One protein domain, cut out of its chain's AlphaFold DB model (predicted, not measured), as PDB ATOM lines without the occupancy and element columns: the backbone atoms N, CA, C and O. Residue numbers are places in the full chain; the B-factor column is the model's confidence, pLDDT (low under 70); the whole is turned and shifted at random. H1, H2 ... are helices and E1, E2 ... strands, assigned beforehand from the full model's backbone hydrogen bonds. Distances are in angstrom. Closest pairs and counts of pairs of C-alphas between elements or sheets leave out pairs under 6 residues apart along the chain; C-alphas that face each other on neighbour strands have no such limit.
ATOM      1  N   LYS A   2     273.367 110.208 183.130       80.69
ATOM      2  CA  LYS A   2     274.193 110.998 184.085       80.69
ATOM      3  C   LYS A   2     273.572 111.140 185.484       80.69
ATOM      4  O   LYS A   2     274.282 111.081 186.474       80.69
ATOM      5  N   SER A   3     272.251 111.279 185.567       84.69
ATOM      6  CA  SER A   3     271.517 111.276 186.840       84.69
ATOM      7  C   SER A   3     271.549 109.929 187.569       84.69
ATOM      8  O   SER A   3     271.396 109.913 188.782       84.69
ATOM      9  N   LEU A   4     271.733 108.825 186.836       85.06
ATOM     10  CA  LEU A   4     271.732 107.464 187.377       85.06
ATOM     11  C   LEU A   4     273.112 107.091 187.933       85.06
ATOM     12  O   LEU A   4     273.218 106.614 189.053       85.06
ATOM     13  N   TYR A   5     274.170 107.375 187.169       87.94
ATOM     14  CA  TYR A   5     275.533 106.944 187.499       87.94
ATOM     15  C   TYR A   5     276.425 108.050 188.088       87.94
ATOM     16  O   TYR A   5     277.512 107.765 188.585       87.94
ATOM     17  N   GLY A   6     276.002 109.317 188.040       90.81
ATOM     18  CA  GLY A   6     276.792 110.443 188.542       90.81
ATOM     19  C   GLY A   6     278.145 110.549 187.838       90.81
ATOM     20  O   GLY A   6     278.201 110.747 186.623       90.81
ATOM     21  N   ASP A   7     279.225 110.400 188.606       91.44
ATOM     22  CA  ASP A   7     280.607 110.449 188.108       91.44
ATOM     23  C   ASP A   7     281.112 109.101 187.559       91.44
ATOM     24  O   ASP A   7     282.160 109.052 186.919       91.44
ATOM     25  N   LYS A   8     280.349 108.013 187.735       92.69
ATOM     26  CA  LYS A   8     280.687 106.655 187.266       92.69
ATOM     27  C   LYS A   8     280.361 106.407 185.788       92.69
ATOM     28  O   LYS A   8     280.305 105.268 185.339       92.69
ATOM     29  N   ILE A   9     280.093 107.465 185.024       93.19
ATOM     30  CA  ILE A   9     279.776 107.378 183.598       93.19
ATOM     31  C   ILE A   9     280.601 108.372 182.796       93.19
ATOM     32  O   ILE A   9     280.676 109.564 183.100       93.19
ATOM     33  N   ARG A  10     281.167 107.886 181.696       92.50
ATOM     34  CA  ARG A  10     281.916 108.693 180.742       92.50
ATOM     35  C   ARG A  10     281.460 108.395 179.324       92.50
ATOM     36  O   ARG A  10     281.383 107.244 178.915       92.50
ATOM     37  N   VAL A  11     281.202 109.442 178.546       91.00
ATOM     38  CA  VAL A  11     280.994 109.309 177.099       91.00
ATOM     39  C   VAL A  11     282.358 109.111 176.440       91.00
ATOM     40  O   VAL A  11     283.213 109.996 176.508       91.00
ATOM     41  N   CYS A  12     282.560 107.960 175.808       88.81
ATOM     42  CA  CYS A  12     283.761 107.653 175.031       88.81
ATOM     43  C   CYS A  12     283.636 108.140 173.586       88.81
ATOM     44  O   CYS A  12     284.619 108.576 172.987       88.81
ATOM     45  N   PHE A  13     282.428 108.067 173.021       88.81
ATOM     46  CA  PHE A  13     282.149 108.443 171.639       88.81
ATOM     47  C   PHE A  13     280.666 108.779 171.434       88.81
ATOM     48  O   PHE A  13     279.797 108.242 172.121       88.81
ATOM     49  N   SER A  14     280.389 109.644 170.457       90.69
ATOM     50  CA  SER A  14     279.045 109.937 169.957       90.69
ATOM     51  C   SER A  14     279.073 110.155 168.439       90.69
ATOM     52  O   SER A  14     279.899 110.934 167.948       90.69
ATOM     53  N   ASP A  15     278.155 109.526 167.706       83.31
ATOM     54  CA  ASP A  15     277.794 109.892 166.326       83.31
ATOM     55  C   ASP A  15     276.349 110.436 166.310       83.31
ATOM     56  O   ASP A  15     275.841 110.925 167.312       83.31
ATOM     57  N   THR A  16     275.702 110.397 165.150       84.88
ATOM     58  CA  THR A  16     274.387 110.989 164.875       84.88
ATOM     59  C   THR A  16     273.280 110.357 165.724       84.88
ATOM     60  O   THR A  16     272.395 111.059 166.200       84.88
ATOM     61  N   ASP A  17     273.343 109.042 165.914       86.50
ATOM     62  CA  ASP A  17     272.311 108.203 166.528       86.50
ATOM     63  C   ASP A  17     272.899 107.100 167.429       86.50
ATOM     64  O   ASP A  17     272.189 106.189 167.843       86.50
ATOM     65  N   SER A  18     274.196 107.172 167.743       88.00
ATOM     66  CA  SER A  18     274.894 106.181 168.567       88.00
ATOM     67  C   SER A  18     275.795 106.839 169.604       88.00
ATOM     68  O   SER A  18     276.440 107.859 169.349       88.00
ATOM     69  N   PHE A  19     275.853 106.215 170.777       91.25
ATOM     70  CA  PHE A  19     276.720 106.597 171.881       91.25
ATOM     71  C   PHE A  19     277.503 105.380 172.352       91.25
ATOM     72  O   PHE A  19     276.973 104.274 172.392       91.25
ATOM     73  N   LEU A  20     278.747 105.610 172.754       92.12
ATOM     74  CA  LEU A  20     279.535 104.639 173.494       92.12
ATOM     75  C   LEU A  20     279.816 105.211 174.877       92.12
ATOM     76  O   LEU A  20     280.456 106.263 174.999       92.12
ATOM     77  N   TYR A  21     279.360 104.504 175.901       91.88
ATOM     78  CA  TYR A  21     279.585 104.863 177.291       91.88
ATOM     79  C   TYR A  21     280.573 103.895 177.935       91.88
ATOM     80  O   TYR A  21     280.537 102.696 177.682       91.88
ATOM     81  N   HIS A  22     281.432 104.432 178.789       92.25
ATOM     82  CA  HIS A  22     282.128 103.674 179.815       92.25
ATOM     83  C   HIS A  22     281.381 103.907 181.125       92.25
ATOM     84  O   HIS A  22     281.255 105.057 181.559       92.25
ATOM     85  N   VAL A  23     280.829 102.840 181.694       92.44
ATOM     86  CA  VAL A  23     280.001 102.874 182.903       92.44
ATOM     87  C   VAL A  23     280.624 101.941 183.931       92.44
ATOM     88  O   VAL A  23     280.924 100.794 183.613       92.44
ATOM     89  N   GLU A  24     280.804 102.431 185.151       93.12
ATOM     90  CA  GLU A  24     281.238 101.631 186.296       93.12
ATOM     91  C   GLU A  24     280.005 101.282 187.146       93.12
ATOM     92  O   GLU A  24     279.494 102.114 187.899       93.12
ATOM     93  N   THR A  25     279.504 100.056 187.003       91.12
ATOM     94  CA  THR A  25     278.339  99.519 187.730       91.12
ATOM     95  C   THR A  25     278.559  98.036 188.049       91.12
ATOM     96  O   THR A  25     279.500  97.435 187.530       91.12
ATOM     97  N   GLU A  26     277.736  97.461 188.928       89.88
ATOM     98  CA  GLU A  26     277.777  96.023 189.238       89.88
ATOM     99  C   GLU A  26     277.240  95.199 188.065       89.88
ATOM    100  O   GLU A  26     277.910  94.269 187.618       89.88
ATOM    101  N   ASP A  27     276.077  95.584 187.532       90.12
ATOM    102  CA  ASP A  27     275.483  94.975 186.343       90.12
ATOM    103  C   ASP A  27     274.680  96.012 185.539       90.12
ATOM    104  O   ASP A  27     273.634  96.500 185.965       90.12
ATOM    105  N   VAL A  28     275.173  96.343 184.343       90.19
ATOM    106  CA  VAL A  28     274.521  97.314 183.453       90.19
ATOM    107  C   VAL A  28     273.213  96.777 182.868       90.19
ATOM    108  O   VAL A  28     272.346  97.561 182.482       90.19
ATOM    109  N   TYR A  29     273.053  95.456 182.787       91.44
ATOM    110  CA  TYR A  29     271.870  94.818 182.221       91.44
ATOM    111  C   TYR A  29     270.694  94.867 183.200       91.44
ATOM    112  O   TYR A  29     269.565  95.117 182.779       91.44
ATOM    113  N   GLU A  30     270.954  94.752 184.502       91.56
ATOM    114  CA  GLU A  30     269.960  95.026 185.550       91.56
ATOM    115  C   GLU A  30     269.514  96.496 185.530       91.56
ATOM    116  O   GLU A  30     268.321  96.805 185.613       91.56
ATOM    117  N   ASP A  31     270.458  97.420 185.336       90.62
ATOM    118  CA  ASP A  31     270.135  98.838 185.179       90.62
ATOM    119  C   ASP A  31     269.290  99.084 183.914       90.62
ATOM    120  O   ASP A  31     268.356  99.886 183.936       90.62
ATOM    121  N   MET A  32     269.563  98.381 182.808       90.44
ATOM    122  CA  MET A  32     268.744  98.442 181.589       90.44
ATOM    123  C   MET A  32     267.338  97.877 181.796       90.44
ATOM    124  O   MET A  32     266.388  98.448 181.263       90.44
ATOM    125  N   HIS A  33     267.189  96.811 182.588       91.06
ATOM    126  CA  HIS A  33     265.892  96.208 182.905       91.06
ATOM    127  C   HIS A  33     264.949  97.208 183.595       91.06
ATOM    128  O   HIS A  33     263.773  97.299 183.256       91.06
ATOM    129  N   GLN A  34     265.472  98.045 184.499       90.56
ATOM    130  CA  GLN A  34     264.681  99.090 185.173       90.56
ATOM    131  C   GLN A  34     264.107 100.145 184.212       90.56
ATOM    132  O   GLN A  34     263.102 100.781 184.525       90.56
ATOM    133  N   TYR A  35     264.743 100.330 183.053       89.69
ATOM    134  CA  TYR A  35     264.335 101.266 182.002       89.69
ATOM    135  C   TYR A  35     264.028 100.532 180.690       89.69
ATOM    136  O   TYR A  35     264.273 101.071 179.608       89.69
ATOM    137  N   GLN A  36     263.528  99.293 180.766       88.62
ATOM    138  CA  GLN A  36     263.257  98.436 179.604       88.62
ATOM    139  C   GLN A  36     262.332  99.110 178.583       88.62
ATOM    140  O   GLN A  36     262.474  98.909 177.379       88.62
ATOM    141  N   ASP A  37     261.442  99.992 179.043       91.44
ATOM    142  CA  ASP A  37     260.581 100.792 178.184       91.44
ATOM    143  C   ASP A  37     261.373 101.690 177.223       91.44
ATOM    144  O   ASP A  37     260.860 102.025 176.162       91.44
ATOM    145  N   MET A  38     262.609 102.081 177.531       91.62
ATOM    146  CA  MET A  38     263.444 102.929 176.672       91.62
ATOM    147  C   MET A  38     264.267 102.144 175.644       91.62
ATOM    148  O   MET A  38     264.809 102.762 174.717       91.62
ATOM    149  N   TYR A  39     264.355 100.818 175.780       92.44
ATOM    150  CA  TYR A  39     265.243  99.981 174.979       92.44
ATOM    151  C   TYR A  39     264.500  99.023 174.043       92.44
ATOM    152  O   TYR A  39     263.433  98.503 174.357       92.44
ATOM    153  N   ASP A  40     265.092  98.783 172.876       94.19
ATOM    154  CA  ASP A  40     264.775  97.665 171.989       94.19
ATOM    155  C   ASP A  40     265.794  96.546 172.253       94.19
ATOM    156  O   ASP A  40     266.942  96.615 171.807       94.19
ATOM    157  N   THR A  41     265.377  95.533 173.013       93.56
ATOM    158  CA  THR A  41     266.170  94.344 173.370       93.56
ATOM    159  C   THR A  41     265.762  93.111 172.557       93.56
ATOM    160  O   THR A  41     266.140  91.985 172.879       93.56
ATOM    161  N   SER A  42     265.033  93.301 171.453       92.31
ATOM    162  CA  SER A  42     264.486  92.194 170.657       92.31
ATOM    163  C   SER A  42     265.540  91.356 169.923       92.31
ATOM    164  O   SER A  42     265.235  90.252 169.467       92.31
ATOM    165  N   ASP A  43     266.771  91.867 169.822       91.12
ATOM    166  CA  ASP A  43     267.934  91.192 169.231       91.12
ATOM    167  C   ASP A  43     268.762  90.389 170.260       91.12
ATOM    168  O   ASP A  43     269.778  89.793 169.893       91.12
ATOM    169  N   TYR A  44     268.367  90.365 171.539       91.94
ATOM    170  CA  TYR A  44     269.009  89.521 172.554       91.94
ATOM    171  C   TYR A  44     268.676  88.036 172.323       91.94
ATOM    172  O   TYR A  44     267.627  87.735 171.742       91.94
ATOM    173  N   PRO A  45     269.516  87.095 172.794       90.62
ATOM    174  CA  PRO A  45     269.179  85.674 172.792       90.62
ATOM    175  C   PRO A  45     267.852  85.414 173.528       90.62
ATOM    176  O   PRO A  45     267.641  86.022 174.578       90.62
ATOM    177  N   PRO A  46     266.977  84.513 173.037       89.69
ATOM    178  CA  PRO A  46     265.696  84.205 173.685       89.69
ATOM    179  C   PRO A  46     265.812  83.747 175.144       89.69
ATOM    180  O   PRO A  46     264.858  83.849 175.908       89.69
ATOM    181  N   GLU A  47     266.971  83.213 175.527       91.19
ATOM    182  CA  GLU A  47     267.277  82.743 176.876       91.19
ATOM    183  C   GLU A  47     267.694  83.875 177.831       91.19
ATOM    184  O   GLU A  47     267.770  83.658 179.041       91.19
ATOM    185  N   HIS A  48     267.988  85.074 177.317       90.75
ATOM    186  CA  HIS A  48     268.409  86.211 178.129       90.75
ATOM    187  C   HIS A  48     267.203  86.872 178.801       90.75
ATOM    188  O   HIS A  48     266.211  87.183 178.149       90.75
ATOM    189  N   PHE A  49     267.317  87.204 180.087       91.62
ATOM    190  CA  PHE A  49     266.232  87.810 180.876       91.62
ATOM    191  C   PHE A  49     265.739  89.184 180.373       91.62
ATOM    192  O   PHE A  49     264.685  89.642 180.792       91.62
ATOM    193  N   LEU A  50     266.493  89.831 179.477       91.56
ATOM    194  CA  LEU A  50     266.166  91.129 178.880       91.56
ATOM    195  C   LEU A  50     265.475  90.982 177.525       91.56
ATOM    196  O   LEU A  50     265.085  91.992 176.942       91.56
ATOM    197  N   HIS A  51     265.383  89.766 176.980       93.38
ATOM    198  CA  HIS A  51     264.814  89.554 175.661       93.38
ATOM    199  C   HIS A  51     263.331  89.921 175.660       93.38
ATOM    200  O   HIS A  51     262.509  89.259 176.292       93.38
ATOM    201  N   ASP A  52     263.002  90.959 174.900       91.56
ATOM    202  CA  ASP A  52     261.640  91.436 174.737       91.56
ATOM    203  C   ASP A  52     261.424  91.948 173.309       91.56
ATOM    204  O   ASP A  52     262.243  92.669 172.737       91.56
ATOM    205  N   ILE A  53     260.304  91.549 172.713       93.50
ATOM    206  CA  ILE A  53     259.919  91.900 171.347       93.50
ATOM    207  C   ILE A  53     258.973  93.103 171.279       93.50
ATOM    208  O   ILE A  53     258.723  93.588 170.172       93.50
ATOM    209  N   GLU A  54     258.455  93.594 172.409       92.19
ATOM    210  CA  GLU A  54     257.475  94.689 172.451       92.19
ATOM    211  C   GLU A  54     257.994  95.972 171.785       92.19
ATOM    212  O   GLU A  54     257.287  96.603 170.996       92.19
ATOM    213  N   ASN A  55     259.258  96.327 172.029       92.81
ATOM    214  CA  ASN A  55     259.877  97.551 171.512       92.81
ATOM    215  C   ASN A  55     260.559  97.395 170.142       92.81
ATOM    216  O   ASN A  55     261.210  98.332 169.665       92.81
ATOM    217  N   LYS A  56     260.387  96.249 169.472       93.88
ATOM    218  CA  LYS A  56     261.077  95.933 168.218       93.88
ATOM    219  C   LYS A  56     260.823  96.981 167.135       93.88
ATOM    220  O   LYS A  56     259.721  97.087 166.593       93.88
ATOM    221  N   LYS A  57     261.882  97.696 166.738       91.12
ATOM    222  CA  LYS A  57     261.874  98.754 165.707       91.12
ATOM    223  C   LYS A  57     260.946  99.937 166.017       91.12
ATOM    224  O   LYS A  57     260.531 100.647 165.095       91.12
ATOM    225  N   VAL A  58     260.629 100.177 167.286       94.12
ATOM    226  CA  VAL A  58     259.860 101.357 167.699       94.12
ATOM    227  C   VAL A  58     260.755 102.600 167.637       94.12
ATOM    228  O   VAL A  58     261.892 102.609 168.107       94.12
ATOM    229  N   ILE A  59     260.251 103.676 167.027       92.00
ATOM    230  CA  ILE A  59     261.005 104.924 166.851       92.00
ATOM    231  C   ILE A  59     261.318 105.542 168.219       92.00
ATOM    232  O   ILE A  59     260.437 105.686 169.062       92.00
ATOM    233  N   GLY A  60     262.573 105.955 168.411       90.06
ATOM    234  CA  GLY A  60     263.030 106.620 169.632       90.06
ATOM    235  C   GLY A  60     263.481 105.674 170.747       90.06
ATOM    236  O   GLY A  60     263.882 106.163 171.800       90.06
ATOM    237  N   LYS A  61     263.448 104.353 170.526       92.62
ATOM    238  CA  LYS A  61     264.041 103.367 171.437       92.62
ATOM    239  C   LYS A  61     265.522 103.171 171.130       92.62
ATOM    240  O   LYS A  61     265.930 103.178 169.966       92.62
ATOM    241  N   PHE A  62     266.326 103.001 172.175       91.50
ATOM    242  CA  PHE A  62     267.745 102.690 172.038       91.50
ATOM    243  C   PHE A  62     267.939 101.185 171.934       91.50
ATOM    244  O   PHE A  62     267.347 100.429 172.686       91.50
ATOM    245  N   LYS A  63     268.801 100.742 171.030       91.81
ATOM    246  CA  LYS A  63     269.206  99.337 170.960       91.81
ATOM    247  C   LYS A  63     270.598  99.168 171.546       91.81
ATOM    248  O   LYS A  63     271.436 100.060 171.386       91.81
ATOM    249  N   ASP A  64     270.850  98.017 172.149       90.75
ATOM    250  CA  ASP A  64     272.219  97.573 172.384       90.75
ATOM    251  C   ASP A  64     272.820  97.067 171.061       90.75
ATOM    252  O   ASP A  64     272.208  96.270 170.352       90.75
ATOM    253  N   GLU A  65     274.002  97.556 170.682       89.12
ATOM    254  CA  GLU A  65     274.643  97.157 169.424       89.12
ATOM    255  C   GLU A  65     275.320  95.784 169.491       89.12
ATOM    256  O   GLU A  65     275.587  95.202 168.435       89.12
ATOM    257  N   THR A  66     275.641  95.301 170.692       89.00
ATOM    258  CA  THR A  66     276.359  94.038 170.921       89.00
ATOM    259  C   THR A  66     275.480  92.960 171.556       89.00
ATOM    260  O   THR A  66     275.996  91.913 171.948       89.00
ATOM    261  N   SER A  67     274.160  93.184 171.610       87.75
ATOM    262  CA  SER A  67     273.140  92.214 172.039       87.75
ATOM    263  C   SER A  67     273.475  91.496 173.354       87.75
ATOM    264  O   SER A  67     273.396  90.270 173.430       87.75
ATOM    265  N   GLY A  68     273.891  92.240 174.380       85.81
ATOM    266  CA  GLY A  68     274.223  91.677 175.691       85.81
ATOM    267  C   GLY A  68     275.685  91.277 175.869       85.81
ATOM    268  O   GLY A  68     276.037  90.721 176.903       85.81
ATOM    269  N   THR A  69     276.555  91.567 174.897       90.31
ATOM    270  CA  THR A  69     277.994  91.318 175.043       90.31
ATOM    271  C   THR A  69     278.752  92.605 175.370       90.31
ATOM    272  O   THR A  69     278.779  93.516 174.538       90.31
TER     273      THR A  69
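This is residues 2 to 69 of the 147 residues of an uncharacterized protein of Mytilus galloprovincialis (UniProt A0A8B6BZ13). There is little regular structure: a two-stranded hairpin, E1 and E2, makes one side, residues 35 to 69 loop through the other with no named element, and the short helix H2 lies between. H1, four residues, sits near the end of the hairpin where E1 begins. The printed part has 68 residues with two named helices and two named strands, in the order H1, E1, E2, H2; the class is mixed, with only 22 residues in named elements. It is compact, with a radius of gyration of the C-alphas of 12.3 A and spans of 32 by 29 by 20 A.

H1, residues 2 to 5, and E1, residues 9 to 14, come closest at the C-alphas of Lys 2 and Ile 9, 6.7 A apart. E1 and E2, residues 19 to 23, form an antiparallel hairpin at 159 degrees, with N 10 and O 22 within hydrogen-bond range at 2.8 A. H2, residues 28 to 34, is apart from H1 and E1. In H2 every O i to N i+4 pair is within hydrogen-bond range; H1 is too short for such a pair.

H1 begins at C-alpha 2 (274.193, 110.998, 184.085). E1 measures 13.9 A, E2 12.1 A and H2 10.1 A, ending at C-alpha 34 (264.681, 99.090, 185.173).

Residues 39 to 40 pair with 62 to 63, parallel. The printed part has no cut, and no printed residue is under 70 in pLDDT.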